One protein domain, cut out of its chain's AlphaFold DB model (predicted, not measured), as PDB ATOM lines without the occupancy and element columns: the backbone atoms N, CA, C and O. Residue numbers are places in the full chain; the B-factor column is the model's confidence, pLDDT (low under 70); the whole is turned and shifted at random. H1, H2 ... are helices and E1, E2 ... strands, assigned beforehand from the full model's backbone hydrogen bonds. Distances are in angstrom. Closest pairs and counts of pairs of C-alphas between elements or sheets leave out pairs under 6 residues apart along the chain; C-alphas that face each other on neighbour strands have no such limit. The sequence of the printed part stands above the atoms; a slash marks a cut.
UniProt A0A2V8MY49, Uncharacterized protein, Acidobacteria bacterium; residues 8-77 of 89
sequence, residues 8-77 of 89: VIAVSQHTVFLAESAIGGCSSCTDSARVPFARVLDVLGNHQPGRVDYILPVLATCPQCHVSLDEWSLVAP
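AT A GLANCE: This is residues 8 to 77 of the 89 residues of an uncharacterized protein of Acidobacteria bacterium (UniProt A0A2V8MY49). Two short helices, H1 and H2, cross nearly at right angles in a small body, with two separate two-stranded pairs on opposite sides of H2: E1 with E3 on one side, E2 with E4 on the other. The long link of residues 56 to 73 runs from E3 to E4 and folds back on itself, with residues 60 to 61 beside 68 to 69. The printed part has 70 residues with two named helices and four named strands, in the order E1, H1, E2, H2, E3, E4; the sheet E1, E3 is parallel and the sheet E2, E4 antiparallel. The class is mixed, helices and strands, although only 32 residues, under half, are in named elements. The whole is compact, with a radius of gyration of the C-alphas of 10.8 A and spans of 29 by 21 by 15 A.

IN THESE COORDINATES: E1, residues 8 to 10, begins at C-alpha 8 (94.182, 34.482, -51.226) and is 6.8 A long. H1 is residues 13 to 21, 12.4 A long, and E2 is residues 23 to 26, 7.8 A long. H2, residues 37 to 44, begins at C-alpha 37 (86.754, 21.537, -47.312) and is 11.2 A long. E3 is residues 52 to 55, 9.6 A long. E4, residues 74 to 77, is 9.8 A long and ends at C-alpha 77 (80.001, 16.826, -50.342).

HOW THE PARTS SIT: E1 and E3 are parallel neighbours at 34 degrees; N 55 and O 9 are within hydrogen-bond range at 2.9 A. H1 and H2 touch, closest at the C-alphas of Ala 19 and Val 40, 6.1 A apart, and are about perpendicular at 79 degrees. E2 and E4 are antiparallel neighbours at 158 degrees, with N 24 and O 76 at 2.7 A. The closest C-alphas of H2 and E3 are those of Ala 38 and Tyr 54, 6.7 A apart. Those of H2 and E4 are Phe 37 and Val 75, at 5.9 A. Residues 35 to 36 form a short antiparallel pairing with residues 74 to 75 of E4. In H1 and H2 every O i to N i+4 pair is within hydrogen-bond range. Among the pairs that are apart are E1 and E4, and H1 and E3.

THE WHOLE: The two C-alphas farthest apart are those of Val 8 and Asp 31, at 30.0 A. The printed part has no cut. The link from E3 to E4, with 18 residues, is long; those from E1 to H1 and from H1 to E2 are tight. The mean pLDDT of the printed part is 95.8, and no printed residue is under 70.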
ATOM      1  N   VAL A   8      94.598  34.679 -52.617       94.31
ATOM      2  CA  VAL A   8      94.182  34.482 -51.226       94.31
ATOM      3  C   VAL A   8      92.807  35.109 -51.039       94.31
ATOM      4  O   VAL A   8      92.629  36.292 -51.331       94.31
ATOM      5  N   ILE A   9      91.836  34.328 -50.561       95.06
ATOM      6  CA  ILE A   9      90.463  34.797 -50.331       95.06
ATOM      7  C   ILE A   9      90.086  34.600 -48.866       95.06
ATOM      8  O   ILE A   9      90.016  33.473 -48.381       95.06
ATOM      9  N   ALA A  10      89.758  35.696 -48.182       96.00
ATOM     10  CA  ALA A  10      89.066  35.639 -46.900       96.00
ATOM     11  C   ALA A  10      87.581  35.324 -47.132       96.00
ATOM     12  O   ALA A  10      86.877  36.050 -47.837       96.00
ATOM     13  N   VAL A  11      87.109  34.225 -46.553       96.00
ATOM     14  CA  VAL A  11      85.762  33.700 -46.786       96.00
ATOM     15  C   VAL A  11      84.759  34.410 -45.879       96.00
ATOM     16  O   VAL A  11      84.948  34.493 -44.671       96.00
ATOM     17  N   SER A  12      83.659  34.915 -46.439       95.94
ATOM     18  CA  SER A  12      82.596  35.510 -45.617       95.94
ATOM     19  C   SER A  12      81.895  34.448 -44.763       95.94
ATOM     20  O   SER A  12      81.748  33.307 -45.198       95.94
ATOM     21  N   GLN A  13      81.365  34.821 -43.593       95.31
ATOM     22  CA  GLN A  13      80.580  33.898 -42.761       95.31
ATOM     23  C   GLN A  13      79.389  33.287 -43.523       95.31
ATOM     24  O   GLN A  13      79.083  32.112 -43.355       95.31
ATOM     25  N   HIS A  14      78.748  34.058 -44.406       95.50
ATOM     26  CA  HIS A  14      77.668  33.555 -45.255       95.50
ATOM     27  C   HIS A  14      78.154  32.447 -46.204       95.50
ATOM     28  O   HIS A  14      77.496  31.423 -46.352       95.50
ATOM     29  N   THR A  15      79.332  32.610 -46.807       96.06
ATOM     30  CA  THR A  15      79.941  31.575 -47.656       96.06
ATOM     31  C   THR A  15      80.323  30.332 -46.851       96.06
ATOM     32  O   THR A  15      80.121  29.224 -47.342       96.06
ATOM     33  N   VAL A  16      80.817  30.496 -45.615       97.06
ATOM     34  CA  VAL A  16      81.080  29.368 -44.704       97.06
ATOM     35  C   VAL A  16      79.796  28.581 -44.447       97.06
ATOM     36  O   VAL A  16      79.770  27.378 -44.684       97.06
ATOM     37  N   PHE A  17      78.709  29.262 -44.081       96.38
ATOM     38  CA  PHE A  17      77.405  28.633 -43.854       96.38
ATOM     39  C   PHE A  17      76.893  27.861 -45.084       96.38
ATOM     40  O   PHE A  17      76.407  26.733 -44.972       96.38
ATOM     41  N   LEU A  18      77.043  28.427 -46.288       96.62
ATOM     42  CA  LEU A  18      76.693  27.720 -47.523       96.62
ATOM     43  C   LEU A  18      77.544  26.459 -47.723       96.62
ATOM     44  O   LEU A  18      77.002  25.411 -48.076       96.62
ATOM     45  N   ALA A  19      78.850  26.528 -47.458       96.50
ATOM     46  CA  ALA A  19      79.753  25.384 -47.570       96.50
ATOM     47  C   ALA A  19      79.435  24.278 -46.551       96.50
ATOM     48  O   ALA A  19      79.417  23.103 -46.916       96.50
ATOM     49  N   GLU A  20      79.098  24.636 -45.310       97.88
ATOM     50  CA  GLU A  20      78.599  23.695 -44.298       97.88
ATOM     51  C   GLU A  20      77.325  22.991 -44.778       97.88
ATOM     52  O   GLU A  20      77.192  21.771 -44.673       97.88
ATOM     53  N   SER A  21      76.394  23.738 -45.381       96.88
ATOM     54  CA  SER A  21      75.154  23.167 -45.914       96.88
ATOM     55  C   SER A  21      75.373  22.236 -47.117       96.88
ATOM     56  O   SER A  21      74.526  21.378 -47.381       96.88
ATOM     57  N   ALA A  22      76.506  22.367 -47.816       96.75
ATOM     58  CA  ALA A  22      76.853  21.605 -49.015       96.75
ATOM     59  C   ALA A  22      77.558  20.267 -48.720       96.75
ATOM     60  O   ALA A  22      77.766  19.468 -49.637       96.75
ATOM     61  N   ILE A  23      77.903  19.983 -47.460       97.50
ATOM     62  CA  ILE A  23      78.544  18.726 -47.049       97.50
ATOM     63  C   ILE A  23      77.587  17.828 -46.263       97.50
ATOM     64  O   ILE A  23      76.747  18.291 -45.499       97.50
ATOM     65  N   GLY A  24      77.678  16.518 -46.483       96.88
ATOM     66  CA  GLY A  24      76.920  15.504 -45.755       96.88
ATOM     67  C   GLY A  24      77.578  15.109 -44.432       96.88
ATOM     68  O   GLY A  24      76.872  14.773 -43.492       96.88
ATOM     69  N   GLY A  25      78.910  15.193 -44.346       97.56
ATOM     70  CA  GLY A  25      79.678  14.843 -43.151       97.56
ATOM     71  C   GLY A  25      81.181  15.086 -43.317       97.56
ATOM     72  O   GLY A  25      81.639  15.530 -44.372       97.56
ATOM     73  N   CYS A  26      81.947  14.776 -42.271       98.50
ATOM     74  CA  CYS A  26      83.408  14.919 -42.212       98.50
ATOM     75  C   CYS A  26      84.097  13.601 -41.831       98.50
ATOM     76  O   CYS A  26      83.428  12.666 -41.389       98.50
ATOM     77  N   SER A  27      85.426  13.544 -41.921       98.06
ATOM     78  CA  SER A  27      86.216  12.347 -41.583       98.06
ATOM     79  C   SER A  27      86.026  11.831 -40.156       98.06
ATOM     80  O   SER A  27      86.317  10.670 -39.892       98.06
ATOM     81  N   SER A  28      85.522  12.654 -39.234       98.06
ATOM     82  CA  SER A  28      85.214  12.225 -37.865       98.06
ATOM     83  C   SER A  28      83.907  11.434 -37.742       98.06
ATOM     84  O   SER A  28      83.692  10.786 -36.724       98.06
ATOM     85  N   CYS A  29      83.004  11.510 -38.728       98.38
ATOM     86  CA  CYS A  29      81.666  10.909 -38.638       98.38
ATOM     87  C   CYS A  29      81.221  10.119 -39.872       98.38
ATOM     88  O   CYS A  29      80.131   9.549 -39.858       98.38
ATOM     89  N   THR A  30      82.012  10.100 -40.947       96.62
ATOM     90  CA  THR A  30      81.733   9.291 -42.135       96.62
ATOM     91  C   THR A  30      83.012   8.877 -42.862       96.62
ATOM     92  O   THR A  30      83.907   9.693 -43.087       96.62
ATOM     93  N   ASP A  31      83.044   7.628 -43.327       96.12
ATOM     94  CA  ASP A  31      84.118   7.076 -44.168       96.12
ATOM     95  C   ASP A  31      84.056   7.580 -45.622       96.12
ATOM     96  O   ASP A  31      84.961   7.352 -46.432       96.12
ATOM     97  N   SER A  32      82.973   8.270 -45.995       95.12
ATOM     98  CA  SER A  32      82.807   8.855 -47.329       95.12
ATOM     99  C   SER A  32      83.555  10.180 -47.510       95.12
ATOM    100  O   SER A  32      83.572  10.718 -48.618       95.12
ATOM    101  N   ALA A  33      84.156  10.729 -46.449       97.44
ATOM    102  CA  ALA A  33      84.892  11.985 -46.498       97.44
ATOM    103  C   ALA A  33      86.238  11.816 -47.218       97.44
ATOM    104  O   ALA A  33      87.104  11.067 -46.771       97.44
ATOM    105  N   ARG A  34      86.411  12.491 -48.363       96.38
ATOM    106  CA  ARG A  34      87.564  12.269 -49.263       96.38
ATOM    107  C   ARG A  34      88.163  13.529 -49.867       96.38
ATOM    108  O   ARG A  34      89.249  13.452 -50.437       96.38
ATOM    109  N   VAL A  35      87.479  14.669 -49.781       96.06
ATOM    110  CA  VAL A  35      87.964  15.930 -50.357       96.06
ATOM    111  C   VAL A  35      88.189  16.964 -49.258       96.06
ATOM    112  O   VAL A  35      87.422  16.968 -48.297       96.06
ATOM    113  N   PRO A  36      89.195  17.843 -49.378       97.38
ATOM    114  CA  PRO A  36      89.356  18.966 -48.459       97.38
ATOM    115  C   PRO A  36      88.148  19.902 -48.507       97.38
ATOM    116  O   PRO A  36      87.559  20.102 -49.574       97.38
ATOM    117  N   PHE A  37      87.819  20.537 -47.386       97.44
ATOM    118  CA  PHE A  37      86.754  21.537 -47.312       97.44
ATOM    119  C   PHE A  37      86.975  22.707 -48.286       97.44
ATOM    120  O   PHE A  37      86.026  23.169 -48.917       97.44
ATOM    121  N   ALA A  38      88.229  23.103 -48.532       96.62
ATOM    122  CA  ALA A  38      88.590  24.078 -49.567       96.62
ATOM    123  C   ALA A  38      88.043  23.724 -50.962       96.62
ATOM    124  O   ALA A  38      87.689  24.610 -51.736       96.62
ATOM    125  N   ARG A  39      87.888  22.431 -51.279       95.69
ATOM    126  CA  ARG A  39      87.316  21.997 -52.559       95.69
ATOM    127  C   ARG A  39      85.829  22.333 -52.677       95.69
ATOM    128  O   ARG A  39      85.338  22.543 -53.782       95.69
ATOM    129  N   VAL A  40      85.111  22.396 -51.558       96.12
ATOM    130  CA  VAL A  40      83.715  22.854 -51.518       96.12
ATOM    131  C   VAL A  40      83.652  24.355 -51.803       96.12
ATOM    132  O   VAL A  40      82.806  24.800 -52.578       96.12
ATOM    133  N   LEU A  41      84.592  25.128 -51.248       96.12
ATOM    134  CA  LEU A  41      84.713  26.568 -51.494       96.12
ATOM    135  C   LEU A  41      85.071  26.878 -52.953       96.12
ATOM    136  O   LEU A  41      84.489  27.799 -53.528       96.12
ATOM    137  N   ASP A  42      85.937  26.070 -53.576       95.12
ATOM    138  CA  ASP A  42      86.220  26.173 -55.012       95.12
ATOM    139  C   ASP A  42      84.932  26.066 -55.838       95.12
ATOM    140  O   ASP A  42      84.702  26.864 -56.743       95.12
ATOM    141  N   VAL A  43      84.081  25.082 -55.529       93.12
ATOM    142  CA  VAL A  43      82.831  24.850 -56.266       93.12
ATOM    143  C   VAL A  43      81.860  26.013 -56.069       93.12
ATOM    144  O   VAL A  43      81.309  26.510 -57.048       93.12
ATOM    145  N   LEU A  44      81.681  26.489 -54.834       92.56
ATOM    146  CA  LEU A  44      80.780  27.608 -54.536       92.56
ATOM    147  C   LEU A  44      81.240  28.931 -55.160       92.56
ATOM    148  O   LEU A  44      80.410  29.709 -55.624       92.56
ATOM    149  N   GLY A  45      82.547  29.190 -55.174       90.12
ATOM    150  CA  GLY A  45      83.125  30.391 -55.778       90.12
ATOM    151  C   GLY A  45      83.420  30.265 -57.276       90.12
ATOM    152  O   GLY A  45      83.912  31.217 -57.876       90.12
ATOM    153  N   ASN A  46      83.128  29.114 -57.892       90.94
ATOM    154  CA  ASN A  46      83.466  28.800 -59.284       90.94
ATOM    155  C   ASN A  46      84.967  28.996 -59.601       90.94
ATOM    156  O   ASN A  46      85.350  29.553 -60.635       90.94
ATOM    157  N   HIS A  47      85.831  28.543 -58.693       91.25
ATOM    158  CA  HIS A  47      87.281  28.610 -58.821       91.25
ATOM    159  C   HIS A  47      87.881  27.270 -59.260       91.25
ATOM    160  O   HIS A  47      87.382  26.181 -58.961       91.25
ATOM    161  N   GLN A  48      88.999  27.344 -59.989       87.75
ATOM    162  CA  GLN A  48      89.761  26.149 -60.343       87.75
ATOM    163  C   GLN A  48      90.494  25.592 -59.108       87.75
ATOM    164  O   GLN A  48      91.129  26.375 -58.396       87.75
ATOM    165  N   PRO A  49      90.488  24.258 -58.902       86.38
ATOM    166  CA  PRO A  49      91.207  23.630 -57.796       86.38
ATOM    167  C   PRO A  49      92.672  24.047 -57.743       86.38
ATOM    168  O   PRO A  49      93.363  24.050 -58.761       86.38
ATOM    169  N   GLY A  50      93.150  24.345 -56.536       84.62
ATOM    170  CA  GLY A  50      94.565  24.615 -56.273       84.62
ATOM    171  C   GLY A  50      95.054  25.999 -56.707       84.62
ATOM    172  O   GLY A  50      96.244  26.281 -56.562       84.62
ATOM    173  N   ARG A  51      94.169  26.870 -57.216       89.19
ATOM    174  CA  ARG A  51      94.505  28.266 -57.553       89.19
ATOM    175  C   ARG A  51      94.204  29.268 -56.440       89.19
ATOM    176  O   ARG A  51      94.690  30.398 -56.510       89.19
ATOM    177  N   VAL A  52      93.408  28.865 -55.455       93.75
ATOM    178  CA  VAL A  52      92.969  29.720 -54.356       93.75
ATOM    179  C   VAL A  52      93.390  29.098 -53.033       93.75
ATOM    180  O   VAL A  52      93.131  27.922 -52.794       93.75
ATOM    181  N   ASP A  53      94.022  29.901 -52.183       93.69
ATOM    182  CA  ASP A  53      94.192  29.585 -50.771       93.69
ATOM    183  C   ASP A  53      93.110  30.354 -49.997       93.69
ATOM    184  O   ASP A  53      93.056  31.588 -50.003       93.69
ATOM    185  N   TYR A  54      92.193  29.616 -49.380       96.19
ATOM    186  CA  TYR A  54      91.120  30.199 -48.582       96.19
ATOM    187  C   TYR A  54      91.597  30.467 -47.159       96.19
ATOM    188  O   TYR A  54      92.396  29.712 -46.613       96.19
ATOM    189  N   ILE A  55      91.086  31.545 -46.571       95.62
ATOM    190  CA  ILE A  55      91.203  31.829 -45.146       95.62
ATOM    191  C   ILE A  55      89.790  31.874 -44.583       95.62
ATOM    192  O   ILE A  55      89.001  32.746 -44.953       95.62
ATOM    193  N   LEU A  56      89.486  30.952 -43.681       96.44
ATOM    194  CA  LEU A  56      88.276  30.916 -42.876       96.44
ATOM    195  C   LEU A  56      88.449  31.849 -41.665       96.44
ATOM    196  O   LEU A  56      89.204  31.530 -40.747       96.44
ATOM    197  N   PRO A  57      87.748  32.999 -41.598       90.69
ATOM    198  CA  PRO A  57      87.822  33.885 -40.433       90.69
ATOM    199  C   PRO A  57      87.228  33.238 -39.174       90.69
ATOM    200  O   PRO A  57      87.525  33.652 -38.057       90.69
ATOM    201  N   VAL A  58      86.367  32.237 -39.373       92.81
ATOM    202  CA  VAL A  58      85.796  31.356 -38.356       92.81
ATOM    203  C   VAL A  58      85.786  29.947 -38.941       92.81
ATOM    204  O   VAL A  58      85.431  29.786 -40.110       92.81
ATOM    205  N   LEU A  59      86.164  28.946 -38.140       97.69
ATOM    206  CA  LEU A  59      86.097  27.544 -38.556       97.69
ATOM    207  C   LEU A  59      84.669  27.171 -38.957       97.69
ATOM    208  O   LEU A  59      83.703  27.582 -38.312       97.69
ATOM    209  N   ALA A  60      84.558  26.357 -40.000       98.19
ATOM    210  CA  ALA A  60      83.290  25.760 -40.378       98.19
ATOM    211  C   ALA A  60      82.887  24.677 -39.364       98.19
ATOM    212  O   ALA A  60      83.696  24.209 -38.563       98.19
ATOM    213  N   THR A  61      81.633  24.252 -39.408       98.50
ATOM    214  CA  THR A  61      81.063  23.235 -38.524       98.50
ATOM    215  C   THR A  61      80.485  22.091 -39.346       98.50
ATOM    216  O   THR A  61      79.674  22.296 -40.248       98.50
ATOM    217  N   CYS A  62      80.862  20.853 -39.021       98.44
ATOM    218  CA  CYS A  62      80.254  19.685 -39.648       98.44
ATOM    219  C   CYS A  62      78.748  19.628 -39.319       98.44
ATOM    220  O   CYS A  62      78.396  19.572 -38.138       98.44
ATOM    221  N   PRO A  63      77.842  19.560 -40.311       97.81
ATOM    222  CA  PRO A  63      76.402  19.559 -40.049       97.81
ATOM    223  C   PRO A  63      75.906  18.266 -39.387       97.81
ATOM    224  O   PRO A  63      74.796  18.243 -38.866       97.81
ATOM    225  N   GLN A  64      76.706  17.193 -39.413       97.94
ATOM    226  CA  GLN A  64      76.327  15.886 -38.874       97.94
ATOM    227  C   GLN A  64      76.821  15.654 -37.439       97.94
ATOM    228  O   GLN A  64      76.088  15.095 -36.630       97.94
ATOM    229  N   CYS A  65      78.062  16.031 -37.118       98.31
ATOM    230  CA  CYS A  65      78.661  15.772 -35.798       98.31
ATOM    231  C   CYS A  65      79.171  17.026 -35.080       98.31
ATOM    232  O   CYS A  65      79.730  16.913 -33.993       98.31
ATOM    233  N   HIS A  66      78.982  18.209 -35.668       98.12
ATOM    234  CA  HIS A  66      79.289  19.514 -35.075       98.12
ATOM    235  C   HIS A  66      80.755  19.763 -34.691       98.12
ATOM    236  O   HIS A  66      81.050  20.736 -34.002       98.12
ATOM    237  N   VAL A  67      81.690  18.930 -35.157       98.31
ATOM    238  CA  VAL A  67      83.124  19.215 -35.016       98.31
ATOM    239  C   VAL A  67      83.525  20.390 -35.908       98.31
ATOM    240  O   VAL A  67      82.961  20.575 -36.992       98.31
ATOM    241  N   SER A  68      84.506  21.169 -35.455       98.44
ATOM    242  CA  SER A  68      85.076  22.268 -36.233       98.44
ATOM    243  C   SER A  68      85.895  21.748 -37.418       98.44
ATOM    244  O   SER A  68      86.583  20.735 -37.302       98.44
ATOM    245  N   LEU A  69      85.820  22.455 -38.541       98.56
ATOM    246  CA  LEU A  69      86.469  22.136 -39.806       98.56
ATOM    247  C   LEU A  69      87.281  23.346 -40.280       98.56
ATOM    248  O   LEU A  69      86.768  24.465 -40.358       98.56
ATOM    249  N   ASP A  70      88.542  23.100 -40.609       98.00
ATOM    250  CA  ASP A  70      89.403  24.029 -41.338       98.00
ATOM    251  C   ASP A  70      89.364  23.737 -42.852       98.00
ATOM    252  O   ASP A  70      88.649  22.852 -43.325       98.00
ATOM    253  N   GLU A  71      90.138  24.482 -43.638       97.00
ATOM    254  CA  GLU A  71      90.211  24.350 -45.096       97.00
ATOM    255  C   GLU A  71      90.687  22.961 -45.555       97.00
ATOM    256  O   GLU A  71      90.364  22.517 -46.664       97.00
ATOM    257  N   TRP A  72      91.448  22.274 -44.704       97.19
ATOM    258  CA  TRP A  72      92.118  21.008 -45.001       97.19
ATOM    259  C   TRP A  72      91.344  19.789 -44.513       97.19
ATOM    260  O   TRP A  72      91.602  18.670 -44.963       97.19
ATOM    261  N   SER A  73      90.373  20.005 -43.633       98.31
ATOM    262  CA  SER A  73      89.499  18.981 -43.087       98.31
ATOM    263  C   SER A  73      88.808  18.210 -44.207       98.31
ATOM    264  O   SER A  73      88.257  18.791 -45.145       98.31
ATOM    265  N   LEU A  74      88.837  16.879 -44.116       98.44
ATOM    266  CA  LEU A  74      88.226  16.020 -45.121       98.44
ATOM    267  C   LEU A  74      86.714  15.948 -44.916       98.44
ATOM    268  O   LEU A  74      86.221  15.672 -43.818       98.44
ATOM    269  N   VAL A  75      85.982  16.144 -46.007       98.19
ATOM    270  CA  VAL A  75      84.521  16.178 -46.036       98.19
ATOM    271  C   VAL A  75      83.952  15.332 -47.169       98.19
ATOM    272  O   VAL A  75      84.636  14.977 -48.135       98.19
ATOM    273  N   ALA A  76      82.680  14.981 -47.023       97.38
ATOM    274  CA  ALA A  76      81.868  14.330 -48.041       97.38
ATOM    275  C   ALA A  76      80.840  15.344 -48.572       97.38
ATOM    276  O   ALA A  76      79.893  15.649 -47.847       97.38
ATOM    277  N   PRO A  77      80.990  15.903 -49.786       95.69
ATOM    278  CA  PRO A  77      80.001  16.826 -50.342       95.69
ATOM    279  C   PRO A  77      78.689  16.097 -50.676       95.69
ATOM    280  O   PRO A  77      78.730  14.956 -51.135       95.69
TER     281      PRO A  77